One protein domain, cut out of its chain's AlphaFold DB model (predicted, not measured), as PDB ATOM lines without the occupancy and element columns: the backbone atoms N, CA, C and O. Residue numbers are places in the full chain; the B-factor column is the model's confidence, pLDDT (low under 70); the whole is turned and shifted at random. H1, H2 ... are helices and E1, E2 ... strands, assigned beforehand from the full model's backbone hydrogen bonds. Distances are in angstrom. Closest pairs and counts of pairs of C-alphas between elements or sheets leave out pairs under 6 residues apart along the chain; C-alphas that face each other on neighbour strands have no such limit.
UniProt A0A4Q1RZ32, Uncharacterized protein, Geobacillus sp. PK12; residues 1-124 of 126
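This is residues 1 to 124 of the 126 residues of an uncharacterized protein of Geobacillus sp. PK12 (UniProt A0A4Q1RZ32). One strongly twisted antiparallel sheet is folded over on itself into a half-open clamp: E2, E3 and the first part of E4 make one wall, E5 and E6 make the other, and the sharply bending strands E4 and E7 run through the fold between them. H1 sits at the open mouth by E1, the last part of E7 and E5, H3 is near the free edge at E2, the link with H2 reaches out at one end, and residues 71 to 79 stick out. The printed part has 124 residues with seven named strands and three named helices, in the order E1 H1 E2 E3 H2 E4 H3 E5 E6 E7, and its class is mixed, helices and strands. The sheet is branched, with E7 as the strand of three neighbours. The whole is compact and rounded, with a radius of gyration of the C-alphas of 14.5 A and spans of 44 by 37 by 26 A.

Start with the longest strand, E4, residues 51 to 64: find C-alpha 51 at (-70.805, 37.193, -13.327), and from there it runs 22.1 A to C-alpha 64 at (-88.790, 48.721, -18.921), bending by 128 degrees at residue 60. E7, residues 114 to 124, spans 19.0 A, bends by 112 degrees at residue 117 and ends at C-alpha 124, (-74.409, 38.520, -5.808). Look next at E2, residues 20 to 26, 18.1 A, and E3, residues 32 to 37, 16.7 A. E5, residues 88 to 94, is 17.8 A long, and E6, residues 100 to 105, is 16.6 A long. E1 is short, residues 2 to 4. The helices are H1, residues 7 to 13, 10.2 A, and the four-residue H2, residues 40 to 43, and H3, residues 81 to 84.

Begin at E4 and E7, which are antiparallel at 148 degrees; N 55 and O 122 are 2.8 A apart and N 63 and O 115 are 2.8 A apart, within hydrogen-bond range. On the other side of E4 is E3, antiparallel at 147 degrees, with N 34 and O 54 at 2.9 A. E2 and E3 form a hairpin at 161 degrees, with N 25 and O 33 at 2.9 A; E2 is an edge strand. Return to E7: E1, beside residues 122 to 124, and E6, beside residues 114 to 119, lie on one side of it. For E1, look at N 3 and O 123, 2.8 A; for the hairpin of E6 and E7, at N 102 and O 116, 2.8 A. E5 and E6 form another hairpin at 159 degrees, with N 92 and O 101 at 2.8 A, and E5, E6 and E7 are a meander, each strand the antiparallel neighbour of the one before. E2 and E5 are apart. H1 is on the sheet; its closest C-alphas to E7 are those of Tyr 7 and Val 121, 6.2 A. H3 is on the sheet at a height of 7.5 A, over none of the strands, but only just, with 2 of its 4 C-alphas falling on E2; the closest C-alphas of the two are those of Ile 21 and Phe 84, 5.3 A. H2 is not on the sheet. In H1, 2 of 3 O i to N i+4 pairs are within hydrogen-bond range, while H2 and H3 are too short for such a pair.

The two C-alphas farthest apart are those of Glu 76 and Ser 96, 44.9 A. Residues 71 to 79 stand free in the long link from E4 to H3, and the body without them spans 43 by 36 by 24 A. The printed part has no cut. The mean pLDDT of the printed part is 88.8; look for values under 70 at residues 42 to 43, 45 and 47.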
ATOM      1  N   MET A   1     -72.859  34.122  -4.147       92.25
ATOM      2  CA  MET A   1     -72.482  34.678  -2.816       92.25
ATOM      3  C   MET A   1     -72.884  36.146  -2.751       92.25
ATOM      4  O   MET A   1     -72.431  36.907  -3.594       92.25
ATOM      5  N   ILE A   2     -73.700  36.565  -1.772       96.06
ATOM      6  CA  ILE A   2     -74.044  37.992  -1.603       96.06
ATOM      7  C   ILE A   2     -72.806  38.773  -1.149       96.06
ATOM      8  O   ILE A   2     -72.228  38.460  -0.109       96.06
ATOM      9  N   ILE A   3     -72.425  39.783  -1.930       96.50
ATOM     10  CA  ILE A   3     -71.212  40.598  -1.745       96.50
ATOM     11  C   ILE A   3     -71.508  42.066  -1.414       96.50
ATOM     12  O   ILE A   3     -70.633  42.754  -0.899       96.50
ATOM     13  N   ALA A   4     -72.739  42.536  -1.643       97.19
ATOM     14  CA  ALA A   4     -73.217  43.832  -1.160       97.19
ATOM     15  C   ALA A   4     -74.729  43.787  -0.891       97.19
ATOM     16  O   ALA A   4     -75.483  43.144  -1.622       97.19
ATOM     17  N   ASN A   5     -75.187  44.475   0.156       96.62
ATOM     18  CA  ASN A   5     -76.569  44.394   0.649       96.62
ATOM     19  C   ASN A   5     -77.435  45.620   0.340       96.62
ATOM     20  O   ASN A   5     -78.619  45.633   0.677       96.62
ATOM     21  N   ASN A   6     -76.848  46.671  -0.226       95.38
ATOM     22  CA  ASN A   6     -77.542  47.903  -0.587       95.38
ATOM     23  C   ASN A   6     -76.769  48.668  -1.667       95.38
ATOM     24  O   ASN A   6     -75.585  48.428  -1.897       95.38
ATOM     25  N   TYR A   7     -77.426  49.651  -2.284       95.12
ATOM     26  CA  TYR A   7     -76.835  50.455  -3.356       95.12
ATOM     27  C   TYR A   7     -75.544  51.177  -2.957       95.12
ATOM     28  O   TYR A   7     -74.651  51.332  -3.785       95.12
ATOM     29  N   LYS A   8     -75.426  51.627  -1.702       94.69
ATOM     30  CA  LYS A   8     -74.226  52.337  -1.253       94.69
ATOM     31  C   LYS A   8     -73.011  51.408  -1.260       94.69
ATOM     32  O   LYS A   8     -72.005  51.754  -1.861       94.69
ATOM     33  N   GLU A   9     -73.128  50.229  -0.652       96.56
ATOM     34  CA  GLU A   9     -72.061  49.219  -0.658       96.56
ATOM     35  C   GLU A   9     -71.661  48.828  -2.080       96.56
ATOM     36  O   GLU A   9     -70.470  48.718  -2.366       96.56
ATOM     37  N   ILE A  10     -72.657  48.678  -2.960       96.25
ATOM     38  CA  ILE A  10     -72.451  48.393  -4.379       96.25
ATOM     39  C   ILE A  10     -71.617  49.506  -5.027       96.25
ATOM     40  O   ILE A  10     -70.550  49.242  -5.566       96.25
ATOM     41  N   LYS A  11     -72.071  50.759  -4.941       94.00
ATOM     42  CA  LYS A  11     -71.414  51.900  -5.590       94.00
ATOM     43  C   LYS A  11     -70.007  52.173  -5.052       94.00
ATOM     44  O   LYS A  11     -69.154  52.642  -5.796       94.00
ATOM     45  N   ASP A  12     -69.777  51.925  -3.766       93.62
ATOM     46  CA  ASP A  12     -68.487  52.200  -3.130       93.62
ATOM     47  C   ASP A  12     -67.384  51.220  -3.594       93.62
ATOM     48  O   ASP A  12     -66.205  51.550  -3.474       93.62
ATOM     49  N   HIS A  13     -67.746  50.045  -4.133       92.75
ATOM     50  CA  HIS A  13     -66.792  48.974  -4.473       92.75
ATOM     51  C   HIS A  13     -66.868  48.469  -5.918       92.75
ATOM     52  O   HIS A  13     -65.934  47.807  -6.365       92.75
ATOM     53  N   PHE A  14     -67.955  48.748  -6.638       92.81
ATOM     54  CA  PHE A  14     -68.199  48.215  -7.973       92.81
ATOM     55  C   PHE A  14     -68.610  49.334  -8.925       92.81
ATOM     56  O   PHE A  14     -69.584  50.054  -8.688       92.81
ATOM     57  N   ASP A  15     -67.884  49.437 -10.033       91.88
ATOM     58  CA  ASP A  15     -68.275  50.246 -11.181       91.88
ATOM     59  C   ASP A  15     -68.841  49.328 -12.266       91.88
ATOM     60  O   ASP A  15     -68.141  48.436 -12.728       91.88
ATOM     61  N   PHE A  16     -70.108  49.508 -12.644       93.62
ATOM     62  CA  PHE A  16     -70.753  48.721 -13.702       93.62
ATOM     63  C   PHE A  16     -70.654  49.368 -15.080       93.62
ATOM     64  O   PHE A  16     -71.183  48.810 -16.038       93.62
ATOM     65  N   THR A  17     -70.022  50.537 -15.206       91.94
ATOM     66  CA  THR A  17     -69.790  51.138 -16.517       91.94
ATOM     67  C   THR A  17     -69.040  50.146 -17.411       91.94
ATOM     68  O   THR A  17     -68.125  49.456 -16.961       91.94
ATOM     69  N   ASP A  18     -69.505  50.032 -18.653       90.50
ATOM     70  CA  ASP A  18     -69.049  49.107 -19.697       90.50
ATOM     71  C   ASP A  18     -69.329  47.611 -19.440       90.50
ATOM     72  O   ASP A  18     -69.023  46.774 -20.286       90.50
ATOM     73  N   SER A  19     -69.969  47.254 -18.321       92.88
ATOM     74  CA  SER A  19     -70.440  45.880 -18.068       92.88
ATOM     75  C   SER A  19     -71.709  45.579 -18.868       92.88
ATOM     76  O   SER A  19     -72.486  46.487 -19.142       92.88
ATOM     77  N   ILE A  20     -71.966  44.325 -19.238       92.81
ATOM     78  CA  ILE A  20     -73.075  43.979 -20.148       92.81
ATOM     79  C   ILE A  20     -74.188  43.267 -19.385       92.81
ATOM     80  O   ILE A  20     -73.939  42.272 -18.708       92.81
ATOM     81  N   ILE A  21     -75.433  43.736 -19.520       94.50
ATOM     82  CA  ILE A  21     -76.600  42.988 -19.034       94.50
ATOM     83  C   ILE A  21     -76.838  41.797 -19.962       94.50
ATOM     84  O   ILE A  21     -77.124  41.974 -21.144       94.50
ATOM     85  N   THR A  22     -76.759  40.588 -19.417       93.06
ATOM     86  CA  THR A  22     -76.905  39.338 -20.177       93.06
ATOM     87  C   THR A  22     -78.271  38.685 -19.991       93.06
ATOM     88  O   THR A  22     -78.740  37.976 -20.885       93.06
ATOM     89  N   ASP A  23     -78.939  38.942 -18.864       94.12
ATOM     90  CA  ASP A  23     -80.289  38.446 -18.601       94.12
ATOM     91  C   ASP A  23     -81.067  39.358 -17.644       94.12
ATOM     92  O   ASP A  23     -80.496  39.983 -16.746       94.12
ATOM     93  N   ILE A  24     -82.388  39.405 -17.821       94.38
ATOM     94  CA  ILE A  24     -83.324  40.064 -16.907       94.38
ATOM     95  C   ILE A  24     -84.438  39.071 -16.607       94.38
ATOM     96  O   ILE A  24     -85.228  38.710 -17.483       94.38
ATOM     97  N   LYS A  25     -84.536  38.664 -15.345       95.25
ATOM     98  CA  LYS A  25     -85.484  37.653 -14.895       95.25
ATOM     99  C   LYS A  25     -86.418  38.214 -13.836       95.25
ATOM    100  O   LYS A  25     -85.977  38.723 -12.814       95.25
ATOM    101  N   TRP A  26     -87.716  38.032 -14.043       94.44
ATOM    102  CA  TRP A  26     -88.732  38.315 -13.034       94.44
ATOM    103  C   TRP A  26     -88.841  37.148 -12.056       94.44
ATOM    104  O   TRP A  26     -89.092  36.010 -12.459       94.44
ATOM    105  N   ASN A  27     -88.654  37.426 -10.768       90.06
ATOM    106  CA  ASN A  27     -88.785  36.430  -9.700       90.06
ATOM    107  C   ASN A  27     -90.227  36.340  -9.190       90.06
ATOM    108  O   ASN A  27     -90.688  35.285  -8.757       90.06
ATOM    109  N   ASN A  28     -90.947  37.454  -9.273       90.62
ATOM    110  CA  ASN A  28     -92.390  37.568  -9.108       90.62
ATOM    111  C   ASN A  28     -92.863  38.749  -9.995       90.62
ATOM    112  O   ASN A  28     -92.059  39.246 -10.784       90.62
ATOM    113  N   PRO A  29     -94.134  39.193  -9.950       87.88
ATOM    114  CA  PRO A  29     -94.614  40.225 -10.870       87.88
ATOM    115  C   PRO A  29     -93.839  41.551 -10.861       87.88
ATOM    116  O   PRO A  29     -93.965  42.298 -11.827       87.88
ATOM    117  N   LEU A  30     -93.102  41.869  -9.789       91.69
ATOM    118  CA  LEU A  30     -92.409  43.152  -9.635       91.69
ATOM    119  C   LEU A  30     -90.940  43.011  -9.226       91.69
ATOM    120  O   LEU A  30     -90.141  43.871  -9.580       91.69
ATOM    121  N   ASP A  31     -90.564  41.953  -8.513       95.81
ATOM    122  CA  ASP A  31     -89.169  41.702  -8.159       95.81
ATOM    123  C   ASP A  31     -88.419  41.105  -9.348       95.81
ATOM    124  O   ASP A  31     -88.912  40.189 -10.021       95.81
ATOM    125  N   LEU A  32     -87.192  41.572  -9.564       96.44
ATOM    126  CA  LEU A  32     -86.353  41.110 -10.660       96.44
ATOM    127  C   LEU A  32     -84.905  40.876 -10.241       96.44
ATOM    128  O   LEU A  32     -84.389  41.490  -9.307       96.44
ATOM    129  N   SER A  33     -84.250  40.012 -11.004       97.88
ATOM    130  CA  SER A  33     -82.808  39.820 -11.001       97.88
ATOM    131  C   SER A  33     -82.245  40.225 -12.360       97.88
ATOM    132  O   SER A  33     -82.825  39.898 -13.398       97.88
ATOM    133  N   ILE A  34     -81.115  40.925 -12.352       97.69
ATOM    134  CA  ILE A  34     -80.387  41.329 -13.557       97.69
ATOM    135  C   ILE A  34     -79.015  40.678 -13.512       97.69
ATOM    136  O   ILE A  34     -78.240  40.961 -12.599       97.69
ATOM    137  N   THR A  35     -78.724  39.827 -14.489       97.62
ATOM    138  CA  THR A  35     -77.415  39.187 -14.645       97.62
ATOM    139  C   THR A  35     -76.513  40.079 -15.487       97.62
ATOM    140  O   THR A  35     -76.931  40.588 -16.530       97.62
ATOM    141  N   ILE A  36     -75.285  40.281 -15.020       95.94
ATOM    142  CA  ILE A  36     -74.313  41.213 -15.581       95.94
ATOM    143  C   ILE A  36     -72.978  40.491 -15.760       95.94
ATOM    144  O   ILE A  36     -72.447  39.918 -14.811       95.94
ATOM    145  N   ASP A  37     -72.434  40.556 -16.971       92.94
ATOM    146  CA  ASP A  37     -71.039  40.220 -17.260       92.94
ATOM    147  C   ASP A  37     -70.154  41.423 -16.891       92.94
ATOM    148  O   ASP A  37     -70.297  42.510 -17.467       92.94
ATOM    149  N   TYR A  38     -69.311  41.261 -15.866       92.88
ATOM    150  CA  TYR A  38     -68.575  42.355 -15.240       92.88
ATOM    151  C   TYR A  38     -67.241  42.644 -15.937       92.88
ATOM    152  O   TYR A  38     -66.292  41.865 -15.861       92.88
ATOM    153  N   TYR A  39     -67.139  43.813 -16.577       83.88
ATOM    154  CA  TYR A  39     -66.017  44.126 -17.471       83.88
ATOM    155  C   TYR A  39     -64.696  44.473 -16.759       83.88
ATOM    156  O   TYR A  39     -63.616  44.211 -17.292       83.88
ATOM    157  N   TRP A  40     -64.739  45.060 -15.560       80.06
ATOM    158  CA  TRP A  40     -63.532  45.595 -14.906       80.06
ATOM    159  C   TRP A  40     -62.511  44.527 -14.509       80.06
ATOM    160  O   TRP A  40     -61.327  44.831 -14.384       80.06
ATOM    161  N   ASP A  41     -62.925  43.268 -14.413       74.38
ATOM    162  CA  ASP A  41     -62.020  42.145 -14.176       74.38
ATOM    163  C   ASP A  41     -60.975  41.983 -15.292       74.38
ATOM    164  O   ASP A  41     -59.815  41.672 -15.008       74.38
ATOM    165  N   VAL A  42     -61.343  42.296 -16.541       63.31
ATOM    166  CA  VAL A  42     -60.409  42.332 -17.680       63.31
ATOM    167  C   VAL A  42     -59.352  43.415 -17.480       63.31
ATOM    168  O   VAL A  42     -58.177  43.206 -17.786       63.31
ATOM    169  N   GLN A  43     -59.747  44.574 -16.945       61.38
ATOM    170  CA  GLN A  43     -58.823  45.682 -16.686       61.38
ATOM    171  C   GLN A  43     -57.880  45.388 -15.512       61.38
ATOM    172  O   GLN A  43     -56.751  45.880 -15.486       61.38
ATOM    173  N   GLU A  44     -58.309  44.545 -14.571       71.31
ATOM    174  CA  GLU A  44     -57.509  44.087 -13.432       71.31
ATOM    175  C   GLU A  44     -56.656  42.833 -13.728       71.31
ATOM    176  O   GLU A  44     -56.003  42.310 -12.825       71.31
ATOM    177  N   ASN A  45     -56.592  42.377 -14.988       68.88
ATOM    178  CA  ASN A  45     -55.884  41.165 -15.434       68.88
ATOM    179  C   ASN A  45     -56.368  39.861 -14.776       68.88
ATOM    180  O   ASN A  45     -55.568  38.953 -14.529       68.88
ATOM    181  N   ARG A  46     -57.662  39.741 -14.480       71.19
ATOM    182  CA  ARG A  46     -58.237  38.442 -14.113       71.19
ATOM    183  C   ARG A  46     -58.401  37.567 -15.355       71.19
ATOM    184  O   ARG A  46     -58.591  38.067 -16.459       71.19
ATOM    185  N   GLU A  47     -58.298  36.253 -15.162       66.75
ATOM    186  CA  GLU A  47     -58.391  35.275 -16.257       66.75
ATOM    187  C   GLU A  47     -59.822  35.132 -16.802       66.75
ATOM    188  O   GLU A  47     -59.993  34.830 -17.981       66.75
ATOM    189  N   GLU A  48     -60.834  35.385 -15.967       71.38
ATOM    190  CA  GLU A  48     -62.254  35.293 -16.312       71.38
ATOM    191  C   GLU A  48     -63.027  36.479 -15.720       71.38
ATOM    192  O   GLU A  48     -62.707  36.958 -14.624       71.38
ATOM    193  N   ASN A  49     -64.058  36.937 -16.437       78.56
ATOM    194  CA  ASN A  49     -64.986  37.946 -15.934       78.56
ATOM    195  C   ASN A  49     -65.893  37.327 -14.877       78.56
ATOM    196  O   ASN A  49     -66.497  36.275 -15.104       78.56
ATOM    197  N   ARG A  50     -66.059  38.005 -13.741       89.25
ATOM    198  CA  ARG A  50     -67.102  37.640 -12.788       89.25
ATOM    199  C   ARG A  50     -68.471  37.888 -13.396       89.25
ATOM    200  O   ARG A  50     -68.726  38.900 -14.048       89.25
ATOM    201  N   THR A  51     -69.383  36.974 -13.097       94.00
ATOM    202  CA  THR A  51     -70.805  37.193 -13.327       94.00
ATOM    203  C   THR A  51     -71.425  37.719 -12.044       94.00
ATOM    204  O   THR A  51     -71.315  37.106 -10.980       94.00
ATOM    205  N   PHE A  52     -72.098  38.856 -12.154       96.56
ATOM    206  CA  PHE A  52     -72.846  39.438 -11.055       96.56
ATOM    207  C   PHE A  52     -74.345  39.360 -11.288       96.56
ATOM    208  O   PHE A  52     -74.819  39.426 -12.419       96.56
ATOM    209  N   VAL A  53     -75.104  39.272 -10.200       98.12
ATOM    210  CA  VAL A  53     -76.560  39.383 -10.231       98.12
ATOM    211  C   VAL A  53     -77.002  40.491  -9.287       98.12
ATOM    212  O   VAL A  53     -76.769  40.426  -8.078       98.12
ATOM    213  N   LEU A  54     -77.649  41.518  -9.841       98.25
ATOM    214  CA  LEU A  54     -78.377  42.515  -9.061       98.25
ATOM    215  C   LEU A  54     -79.764  41.974  -8.741       98.25
ATOM    216  O   LEU A  54     -80.559  41.730  -9.646       98.25
ATOM    217  N   HIS A  55     -80.064  41.826  -7.458       98.12
ATOM    218  CA  HIS A  55     -81.365  41.385  -6.967       98.12
ATOM    219  C   HIS A  55     -82.145  42.578  -6.440       98.12
ATOM    220  O   HIS A  55     -81.700  43.221  -5.493       98.12
ATOM    221  N   PHE A  56     -83.306  42.854  -7.026       97.75
ATOM    222  CA  PHE A  56     -84.242  43.875  -6.566       97.75
ATOM    223  C   PHE A  56     -85.455  43.193  -5.941       97.75
ATOM    224  O   PHE A  56     -86.135  42.408  -6.604       97.75
ATOM    225  N   THR A  57     -85.711  43.479  -4.664       96.62
ATOM    226  CA  THR A  57     -86.753  42.806  -3.878       96.62
ATOM    227  C   THR A  57     -87.657  43.800  -3.160       96.62
ATOM    228  O   THR A  57     -87.247  44.923  -2.837       96.62
ATOM    229  N   ASP A  58     -88.890  43.366  -2.887       95.75
ATOM    230  CA  ASP A  58     -89.971  44.204  -2.361       95.75
ATOM    231  C   ASP A  58     -90.219  45.428  -3.256       95.75
ATOM    232  O   ASP A  58     -90.195  46.587  -2.818       95.75
ATOM    233  N   CYS A  59     -90.414  45.156  -4.543       96.19
ATOM    234  CA  CYS A  59     -90.626  46.152  -5.574       96.19
ATOM    235  C   CYS A  59     -92.085  46.613  -5.654       96.19
ATOM    236  O   CYS A  59     -93.028  45.827  -5.573       96.19
ATOM    237  N   LEU A  60     -92.268  47.920  -5.837       95.25
ATOM    238  CA  LEU A  60     -93.562  48.560  -6.069       95.25
ATOM    239  C   LEU A  60     -93.843  48.740  -7.560       95.25
ATOM    240  O   LEU A  60     -94.983  48.600  -7.997       95.25
ATOM    241  N   ALA A  61     -92.816  49.092  -8.329       94.81
ATOM    242  CA  ALA A  61     -92.945  49.343  -9.752       94.81
ATOM    243  C   ALA A  61     -91.622  49.090 -10.460       94.81
ATOM    244  O   ALA A  61     -90.550  49.381  -9.926       94.81
ATOM    245  N   VAL A  62     -91.724  48.597 -11.687       94.88
ATOM    246  CA  VAL A  62     -90.595  48.453 -12.592       94.88
ATOM    247  C   VAL A  62     -91.069  48.823 -13.986       94.88
ATOM    248  O   VAL A  62     -92.036  48.259 -14.498       94.88
ATOM    249  N   GLU A  63     -90.388  49.782 -14.592       93.81
ATOM    250  CA  GLU A  63     -90.635  50.227 -15.954       93.81
ATOM    251  C   GLU A  63     -89.455  49.821 -16.828       93.81
ATOM    252  O   GLU A  63     -88.303  50.143 -16.531       93.81
ATOM    253  N   TYR A  64     -89.760  49.120 -17.915       90.56
ATOM    254  CA  TYR A  64     -88.790  48.721 -18.921       90.56
ATOM    255  C   TYR A  64     -89.035  49.500 -20.208       90.56
ATOM    256  O   TYR A  64     -90.120  49.415 -20.790       90.56
ATOM    257  N   THR A  65     -88.026  50.240 -20.658       88.94
ATOM    258  CA  THR A  65     -88.107  51.065 -21.865       88.94
ATOM    259  C   THR A  65     -87.110  50.560 -22.892       88.94
ATOM    260  O   THR A  65     -85.913  50.811 -22.796       88.94
ATOM    261  N   MET A  66     -87.613  49.858 -23.907       82.25
ATOM    262  CA  MET A  66     -86.810  49.452 -25.056       82.25
ATOM    263  C   MET A  66     -87.029  50.416 -26.220       82.25
ATOM    264  O   MET A  66     -88.163  50.735 -26.588       82.25
ATOM    265  N   ARG A  67     -85.926  50.842 -26.834       77.75
ATOM    266  CA  ARG A  67     -85.941  51.611 -28.077       77.75
ATOM    267  C   ARG A  67     -86.599  50.819 -29.199       77.75
ATOM    268  O   ARG A  67     -86.329  49.633 -29.368       77.75
ATOM    269  N   LYS A  68     -87.447  51.481 -29.986       79.38
ATOM    270  CA  LYS A  68     -88.197  50.840 -31.080       79.38
ATOM    271  C   LYS A  68     -87.282  50.212 -32.122       79.38
ATOM    272  O   LYS A  68     -87.657  49.225 -32.731       79.38
ATOM    273  N   GLU A  69     -86.096  50.776 -32.294       74.56
ATOM    274  CA  GLU A  69     -85.059  50.314 -33.206       74.56
ATOM    275  C   GLU A  69     -84.535  48.923 -32.825       74.56
ATOM    276  O   GLU A  69     -84.134  48.175 -33.703       74.56
ATOM    277  N   VAL A  70     -84.593  48.565 -31.536       76.88
ATOM    278  CA  VAL A  70     -84.220  47.237 -31.020       76.88
ATOM    279  C   VAL A  70     -85.364  46.238 -31.191       76.88
ATOM    280  O   VAL A  70     -85.142  45.032 -31.304       76.88
ATOM    281  N   ILE A  71     -86.608  46.726 -31.230       75.56
ATOM    282  CA  ILE A  71     -87.799  45.891 -31.386       75.56
ATOM    283  C   ILE A  71     -87.806  45.314 -32.806       75.56
ATOM    284  O   ILE A  71     -88.189  45.978 -33.767       75.56
ATOM    285  N   GLY A  72     -87.408  44.048 -32.921       75.38
ATOM    286  CA  GLY A  72     -87.326  43.326 -34.192       75.38
ATOM    287  C   GLY A  72     -85.904  43.080 -34.694       75.38
ATOM    288  O   GLY A  72     -85.763  42.450 -35.739       75.38
ATOM    289  N   MET A  73     -84.876  43.525 -33.961       81.44
ATOM    290  CA  MET A  73     -83.502  43.075 -34.193       81.44
ATOM    291  C   MET A  73     -83.342  41.614 -33.774       81.44
ATOM    292  O   MET A  73     -83.911  41.169 -32.771       81.44
ATOM    293  N   SER A  74     -82.553  40.876 -34.542       82.00
ATOM    294  CA  SER A  74     -82.113  39.532 -34.192       82.00
ATOM    295  C   SER A  74     -80.934  39.616 -33.229       82.00
ATOM    296  O   SER A  74     -80.134  40.547 -33.299       82.00
ATOM    297  N   ARG A  75     -80.768  38.620 -32.354       77.12
ATOM    298  CA  ARG A  75     -79.571  38.550 -31.491       77.12
ATOM    299  C   ARG A  75     -78.287  38.365 -32.299       77.12
ATOM    300  O   ARG A  75     -77.217  38.754 -31.856       77.12
ATOM    301  N   GLU A  76     -78.402  37.775 -33.483       80.75
ATOM    302  CA  GLU A  76     -77.308  37.584 -34.431       80.75
ATOM    303  C   GLU A  76     -76.940  38.868 -35.191       80.75
ATOM    304  O   GLU A  76     -75.944  38.876 -35.918       80.75
ATOM    305  N   ASP A  77     -77.722  39.944 -35.044       79.31
ATOM    306  CA  ASP A  77     -77.378  41.228 -35.636       79.31
ATOM    307  C   ASP A  77     -76.110  41.783 -34.980       79.31
ATOM    308  O   ASP A  77     -75.901  41.716 -33.764       79.31
ATOM    309  N   LEU A  78     -75.244  42.355 -35.817       70.50
ATOM    310  CA  LEU A  78     -73.976  42.921 -35.383       70.50
ATOM    311  C   LEU A  78     -74.222  43.951 -34.264       70.50
ATOM    312  O   LEU A  78     -74.965  44.911 -34.459       70.50
ATOM    313  N   HIS A  79     -73.554  43.764 -33.123       75.12
ATOM    314  CA  HIS A  79     -73.614  44.633 -31.939       75.12
ATOM    315  C   HIS A  79     -74.904  44.580 -31.104       75.12
ATOM    316  O   HIS A  79     -75.082  45.462 -30.265       75.12
ATOM    317  N   PHE A  80     -75.767  43.566 -31.260       81.50
ATOM    318  CA  PHE A  80     -76.971  43.434 -30.425       81.50
ATOM    319  C   PHE A  80     -76.657  43.492 -28.921       81.50
ATOM    320  O   PHE A  80     -77.273  44.265 -28.196       81.50
ATOM    321  N   ASP A  81     -75.659  42.746 -28.447       80.31
ATOM    322  CA  ASP A  81     -75.318  42.717 -27.016       80.31
ATOM    323  C   ASP A  81     -74.748  44.056 -26.521       80.31
ATOM    324  O   ASP A  81     -74.981  44.458 -25.382       80.31
ATOM    325  N   SER A  82     -74.077  44.815 -27.397       83.44
ATOM    326  CA  SER A  82     -73.533  46.136 -27.060       83.44
ATOM    327  C   SER A  82     -74.622  47.150 -26.689       83.44
ATOM    328  O   SER A  82     -74.335  48.128 -26.004       83.44
ATOM    329  N   LEU A  83     -75.873  46.902 -27.084       86.38
ATOM    330  CA  LEU A  83     -77.053  47.701 -26.735       86.38
ATOM    331  C   LEU A  83     -77.453  47.581 -25.254       86.38
ATOM    332  O   LEU A  83     -78.206  48.406 -24.729       86.38
ATOM    333  N   PHE A  84     -76.951  46.547 -24.581       90.62
ATOM    334  CA  PHE A  84     -77.194  46.252 -23.173       90.62
ATOM    335  C   PHE A  84     -75.977  46.559 -22.291       90.62
ATOM    336  O   PHE A  84     -75.975  46.241 -21.101       90.62
ATOM    337  N   THR A  85     -74.961  47.215 -22.858       92.88
ATOM    338  CA  THR A  85     -73.804  47.728 -22.119       92.88
ATOM    339  C   THR A  85     -74.259  48.796 -21.137       92.88
ATOM    340  O   THR A  85     -74.815  49.811 -21.534       92.88
ATOM    341  N   MET A  86     -74.026  48.600 -19.849       94.19
ATOM    342  CA  MET A  86     -74.363  49.545 -18.801       94.19
ATOM    343  C   MET A  86     -73.471  50.776 -18.891       94.19
ATOM    344  O   MET A  86     -72.257  50.728 -18.743       94.19
ATOM    345  N   ILE A  87     -74.108  51.918 -19.080       93.62
ATOM    346  CA  ILE A  87     -73.463  53.227 -19.103       93.62
ATOM    347  C   ILE A  87     -73.510  53.857 -17.706       93.62
ATOM    348  O   ILE A  87     -72.600  54.586 -17.301       93.62
ATOM    349  N   ARG A  88     -74.593  53.598 -16.960       93.75
ATOM    350  CA  ARG A  88     -74.797  54.120 -15.606       93.75
ATOM    351  C   ARG A  88     -75.798  53.289 -14.824       93.75
ATOM    352  O   ARG A  88     -76.876  52.980 -15.327       93.75
ATOM    353  N   PHE A  89     -75.477  53.060 -13.555       95.56
ATOM    354  CA  PHE A  89     -76.404  52.576 -12.541       95.56
ATOM    355  C   PHE A  89     -76.521  53.606 -11.411       95.56
ATOM    356  O   PHE A  89     -75.563  53.863 -10.678       95.56
ATOM    357  N   GLU A  90     -77.687  54.235 -11.275       93.81
ATOM    358  CA  GLU A  90     -77.901  55.302 -10.295       93.81
ATOM    359  C   GLU A  90     -79.036  55.036  -9.311       93.81
ATOM    360  O   GLU A  90     -80.045  54.416  -9.640       93.81
ATOM    361  N   HIS A  91     -78.877  55.605  -8.117       93.62
ATOM    362  CA  HIS A  91     -79.943  55.811  -7.148       93.62
ATOM    363  C   HIS A  91     -80.431  57.261  -7.263       93.62
ATOM    364  O   HIS A  91     -79.717  58.196  -6.896       93.62
ATOM    365  N   ALA A  92     -81.622  57.442  -7.833       88.00
ATOM    366  CA  ALA A  92     -82.171  58.744  -8.203       88.00
ATOM    367  C   ALA A  92     -82.860  59.463  -7.031       88.00
ATOM    368  O   ALA A  92     -82.793  60.687  -6.939       88.00
ATOM    369  N   ALA A  93     -83.533  58.719  -6.150       83.25
ATOM    370  CA  ALA A  93     -84.219  59.254  -4.977       83.25
ATOM    371  C   ALA A  93     -84.600  58.135  -4.001       83.25
ATOM    372  O   ALA A  93     -84.853  57.006  -4.418       83.25
ATOM    373  N   ALA A  94     -84.725  58.485  -2.722       77.12
ATOM    374  CA  ALA A  94     -85.422  57.674  -1.734       77.12
ATOM    375  C   ALA A  94     -86.673  58.430  -1.280       77.12
ATOM    376  O   ALA A  94     -86.606  59.639  -1.029       77.12
ATOM    377  N   ASP A  95     -87.803  57.738  -1.186       77.31
ATOM    378  CA  ASP A  95     -89.031  58.315  -0.655       77.31
ATOM    379  C   ASP A  95     -89.151  58.111   0.866       77.31
ATOM    380  O   ASP A  95     -88.425  57.335   1.493       77.31
ATOM    381  N   SER A  96     -90.085  58.827   1.496       74.06
ATOM    382  CA  SER A  96     -90.336  58.712   2.938       74.06
ATOM    383  C   SER A  96     -90.943  57.366   3.359       74.06
ATOM    384  O   SER A  96     -91.039  57.091   4.553       74.06
ATOM    385  N   SER A  97     -91.376  56.537   2.405       82.50
ATOM    386  CA  SER A  97     -91.917  55.189   2.621       82.50
ATOM    387  C   SER A  97     -90.846  54.094   2.607       82.50
ATOM    388  O   SER A  97     -91.167  52.928   2.849       82.50
ATOM    389  N   GLY A  98     -89.581  54.459   2.379       87.50
ATOM    390  CA  GLY A  98     -88.452  53.534   2.351       87.50
ATOM    391  C   GLY A  98     -88.258  52.835   1.006       87.50
ATOM    392  O   GLY A  98     -87.474  51.889   0.941       87.50
ATOM    393  N   PHE A  99     -88.941  53.276  -0.054       94.12
ATOM    394  CA  PHE A  99     -88.638  52.831  -1.409       94.12
ATOM    395  C   PHE A  99     -87.502  53.662  -1.999       94.12
ATOM    396  O   PHE A  99     -87.411  54.879  -1.828       94.12
ATOM    397  N   GLN A 100     -86.630  52.964  -2.711       94.94
ATOM    398  CA  GLN A 100     -85.496  53.518  -3.426       94.94
ATOM    399  C   GLN A 100     -85.773  53.447  -4.922       94.94
ATOM    400  O   GLN A 100     -86.315  52.463  -5.424       94.94
ATOM    401  N   HIS A 101     -85.398  54.510  -5.623       96.06
ATOM    402  CA  HIS A 101     -85.584  54.650  -7.057       96.06
ATOM    403  C   HIS A 101     -84.250  54.416  -7.747       96.06
ATOM    404  O   HIS A 101     -83.323  55.220  -7.617       96.06
ATOM    405  N   PHE A 102     -84.166  53.332  -8.501       96.06
ATOM    406  CA  PHE A 102     -82.992  52.961  -9.266       96.06
ATOM    407  C   PHE A 102     -83.223  53.172 -10.752       96.06
ATOM    408  O   PHE A 102     -84.331  52.981 -11.259       96.06
ATOM    409  N   ARG A 103     -82.157  53.549 -11.456       96.06
ATOM    410  CA  ARG A 103     -82.160  53.657 -12.913       96.06
ATOM    411  C   ARG A 103     -80.923  53.015 -13.508       96.06
ATOM    412  O   ARG A 103     -79.814  53.239 -13.018       96.06
ATOM    413  N   ILE A 104     -81.125  52.255 -14.577       95.75
ATOM    414  CA  ILE A 104     -80.052  51.642 -15.361       95.75
ATOM    415  C   ILE A 104     -80.139  52.157 -16.796       95.75
ATOM    416  O   ILE A 104     -81.196  52.094 -17.419       95.75
ATOM    417  N   TYR A 105     -79.020  52.661 -17.305       94.31
ATOM    418  CA  TYR A 105     -78.883  53.243 -18.641       94.31
ATOM    419  C   TYR A 105     -77.947  52.386 -19.487       94.31
ATOM    420  O   TYR A 105     -76.891  52.007 -18.979       94.31
ATOM    421  N   THR A 106     -78.293  52.129 -20.757       90.50
ATOM    422  CA  THR A 106     -77.455  51.297 -21.648       90.50
ATOM    423  C   THR A 106     -77.114  51.878 -23.026       90.50
ATOM    424  O   THR A 106     -76.226  51.372 -23.699       90.50
ATOM    425  N   PHE A 107     -77.774  52.954 -23.460       74.75
ATOM    426  CA  PHE A 107     -77.563  53.542 -24.794       74.75
ATOM    427  C   PHE A 107     -77.067  54.980 -24.742       74.75
ATOM    428  O   PHE A 107     -76.031  55.328 -25.302       74.75
ATOM    429  N   ASP A 108     -77.832  55.829 -24.066       70.38
ATOM    430  CA  ASP A 108     -77.446  57.182 -23.727       70.38
ATOM    431  C   ASP A 108     -77.991  57.524 -22.340       70.38
ATOM    432  O   ASP A 108     -78.884  56.866 -21.805       70.38
ATOM    433  N   TYR A 109     -77.424  58.550 -21.717       73.56
ATOM    434  CA  TYR A 109     -77.826  58.995 -20.382       73.56
ATOM    435  C   TYR A 109     -79.204  59.692 -20.371       73.56
ATOM    436  O   TYR A 109     -79.520  60.382 -19.401       73.56
ATOM    437  N   THR A 110     -79.999  59.590 -21.447       80.31
ATOM    438  CA  THR A 110     -81.255  60.338 -21.588       80.31
ATOM    439  C   THR A 110     -82.447  59.536 -21.084       80.31
ATOM    440  O   THR A 110     -83.178  60.020 -20.220       80.31
ATOM    441  N   GLU A 111     -82.593  58.290 -21.537       86.81
ATOM    442  CA  GLU A 111     -83.692  57.409 -21.149       86.81
ATOM    443  C   GLU A 111     -83.144  56.123 -20.517       86.81
ATOM    444  O   GLU A 111     -82.342  55.420 -21.138       86.81
ATOM    445  N   PRO A 112     -83.538  55.802 -19.272       92.69
ATOM    446  CA  PRO A 112     -83.119  54.564 -18.639       92.69
ATOM    447  C   PRO A 112     -83.800  53.365 -19.307       92.69
ATOM    448  O   PRO A 112     -85.008  53.376 -19.544       92.69
ATOM    449  N   LEU A 113     -83.032  52.300 -19.529       92.88
ATOM    450  CA  LEU A 113     -83.558  50.996 -19.934       92.88
ATOM    451  C   LEU A 113     -84.515  50.455 -18.865       92.88
ATOM    452  O   LEU A 113     -85.576  49.921 -19.183       92.88
ATOM    453  N   LEU A 114     -84.137  50.615 -17.593       94.56
ATOM    454  CA  LEU A 114     -84.916  50.185 -16.436       94.56
ATOM    455  C   LEU A 114     -85.058  51.321 -15.428       94.56
ATOM    456  O   LEU A 114     -84.059  51.913 -15.012       94.56
ATOM    457  N   GLN A 115     -86.291  51.564 -14.985       95.50
ATOM    458  CA  GLN A 115     -86.594  52.324 -13.772       95.50
ATOM    459  C   GLN A 115     -87.235  51.387 -12.762       95.50
ATOM    460  O   GLN A 115     -88.214  50.716 -13.071       95.50
ATOM    461  N   ILE A 116     -86.672  51.318 -11.564       96.31
ATOM    462  CA  ILE A 116     -87.009  50.297 -10.575       96.31
ATOM    463  C   ILE A 116     -87.281  50.998  -9.244       96.31
ATOM    464  O   ILE A 116     -86.441  51.757  -8.765       96.31
ATOM    465  N   ILE A 117     -88.445  50.754  -8.643       96.31
ATOM    466  CA  ILE A 117     -88.836  51.292  -7.335       96.31
ATOM    467  C   ILE A 117     -88.969  50.120  -6.366       96.31
ATOM    468  O   ILE A 117     -89.973  49.408  -6.401       96.31
ATOM    469  N   CYS A 118     -87.973  49.919  -5.503       95.50
ATOM    470  CA  CYS A 118     -87.924  48.785  -4.572       95.50
ATOM    471  C   CYS A 118     -87.322  49.184  -3.230       95.50
ATOM    472  O   CYS A 118     -86.602  50.176  -3.128       95.50
ATOM    473  N   LYS A 119     -87.594  48.407  -2.181       95.00
ATOM    474  CA  LYS A 119     -86.995  48.669  -0.863       95.00
ATOM    475  C   LYS A 119     -85.537  48.243  -0.790       95.00
ATOM    476  O   LYS A 119     -84.755  48.862  -0.064       95.00
ATOM    477  N   GLN A 120     -85.176  47.196  -1.529       95.12
ATOM    478  CA  GLN A 120     -83.880  46.555  -1.402       95.12
ATOM    479  C   GLN A 120     -83.263  46.249  -2.766       95.12
ATOM    480  O   GLN A 120     -83.944  45.862  -3.713       95.12
ATOM    481  N   VAL A 121     -81.943  46.431  -2.822       97.25
ATOM    482  CA  VAL A 121     -81.080  45.948  -3.897       97.25
ATOM    483  C   VAL A 121     -79.875  45.247  -3.278       97.25
ATOM    484  O   VAL A 121     -79.262  45.786  -2.357       97.25
ATOM    485  N   GLN A 122     -79.541  44.055  -3.761       98.06
ATOM    486  CA  GLN A 122     -78.360  43.297  -3.349       98.06
ATOM    487  C   GLN A 122     -77.536  42.904  -4.568       98.06
ATOM    488  O   GLN A 122     -78.069  42.782  -5.668       98.06
ATOM    489  N   LEU A 123     -76.244  42.684  -4.356       98.19
ATOM    490  CA  LEU A 123     -75.331  42.181  -5.370       98.19
ATOM    491  C   LEU A 123     -74.836  40.797  -4.973       98.19
ATOM    492  O   LEU A 123     -74.359  40.591  -3.854       98.19
ATOM    493  N   GLU A 124     -74.927  39.872  -5.912       97.81
ATOM    494  CA  GLU A 124     -74.409  38.520  -5.808       97.81
ATOM    495  C   GLU A 124     -73.291  38.278  -6.825       97.81
ATOM    496  O   GLU A 124     -73.443  38.642  -7.985       97.81
TER     497      GLU A 124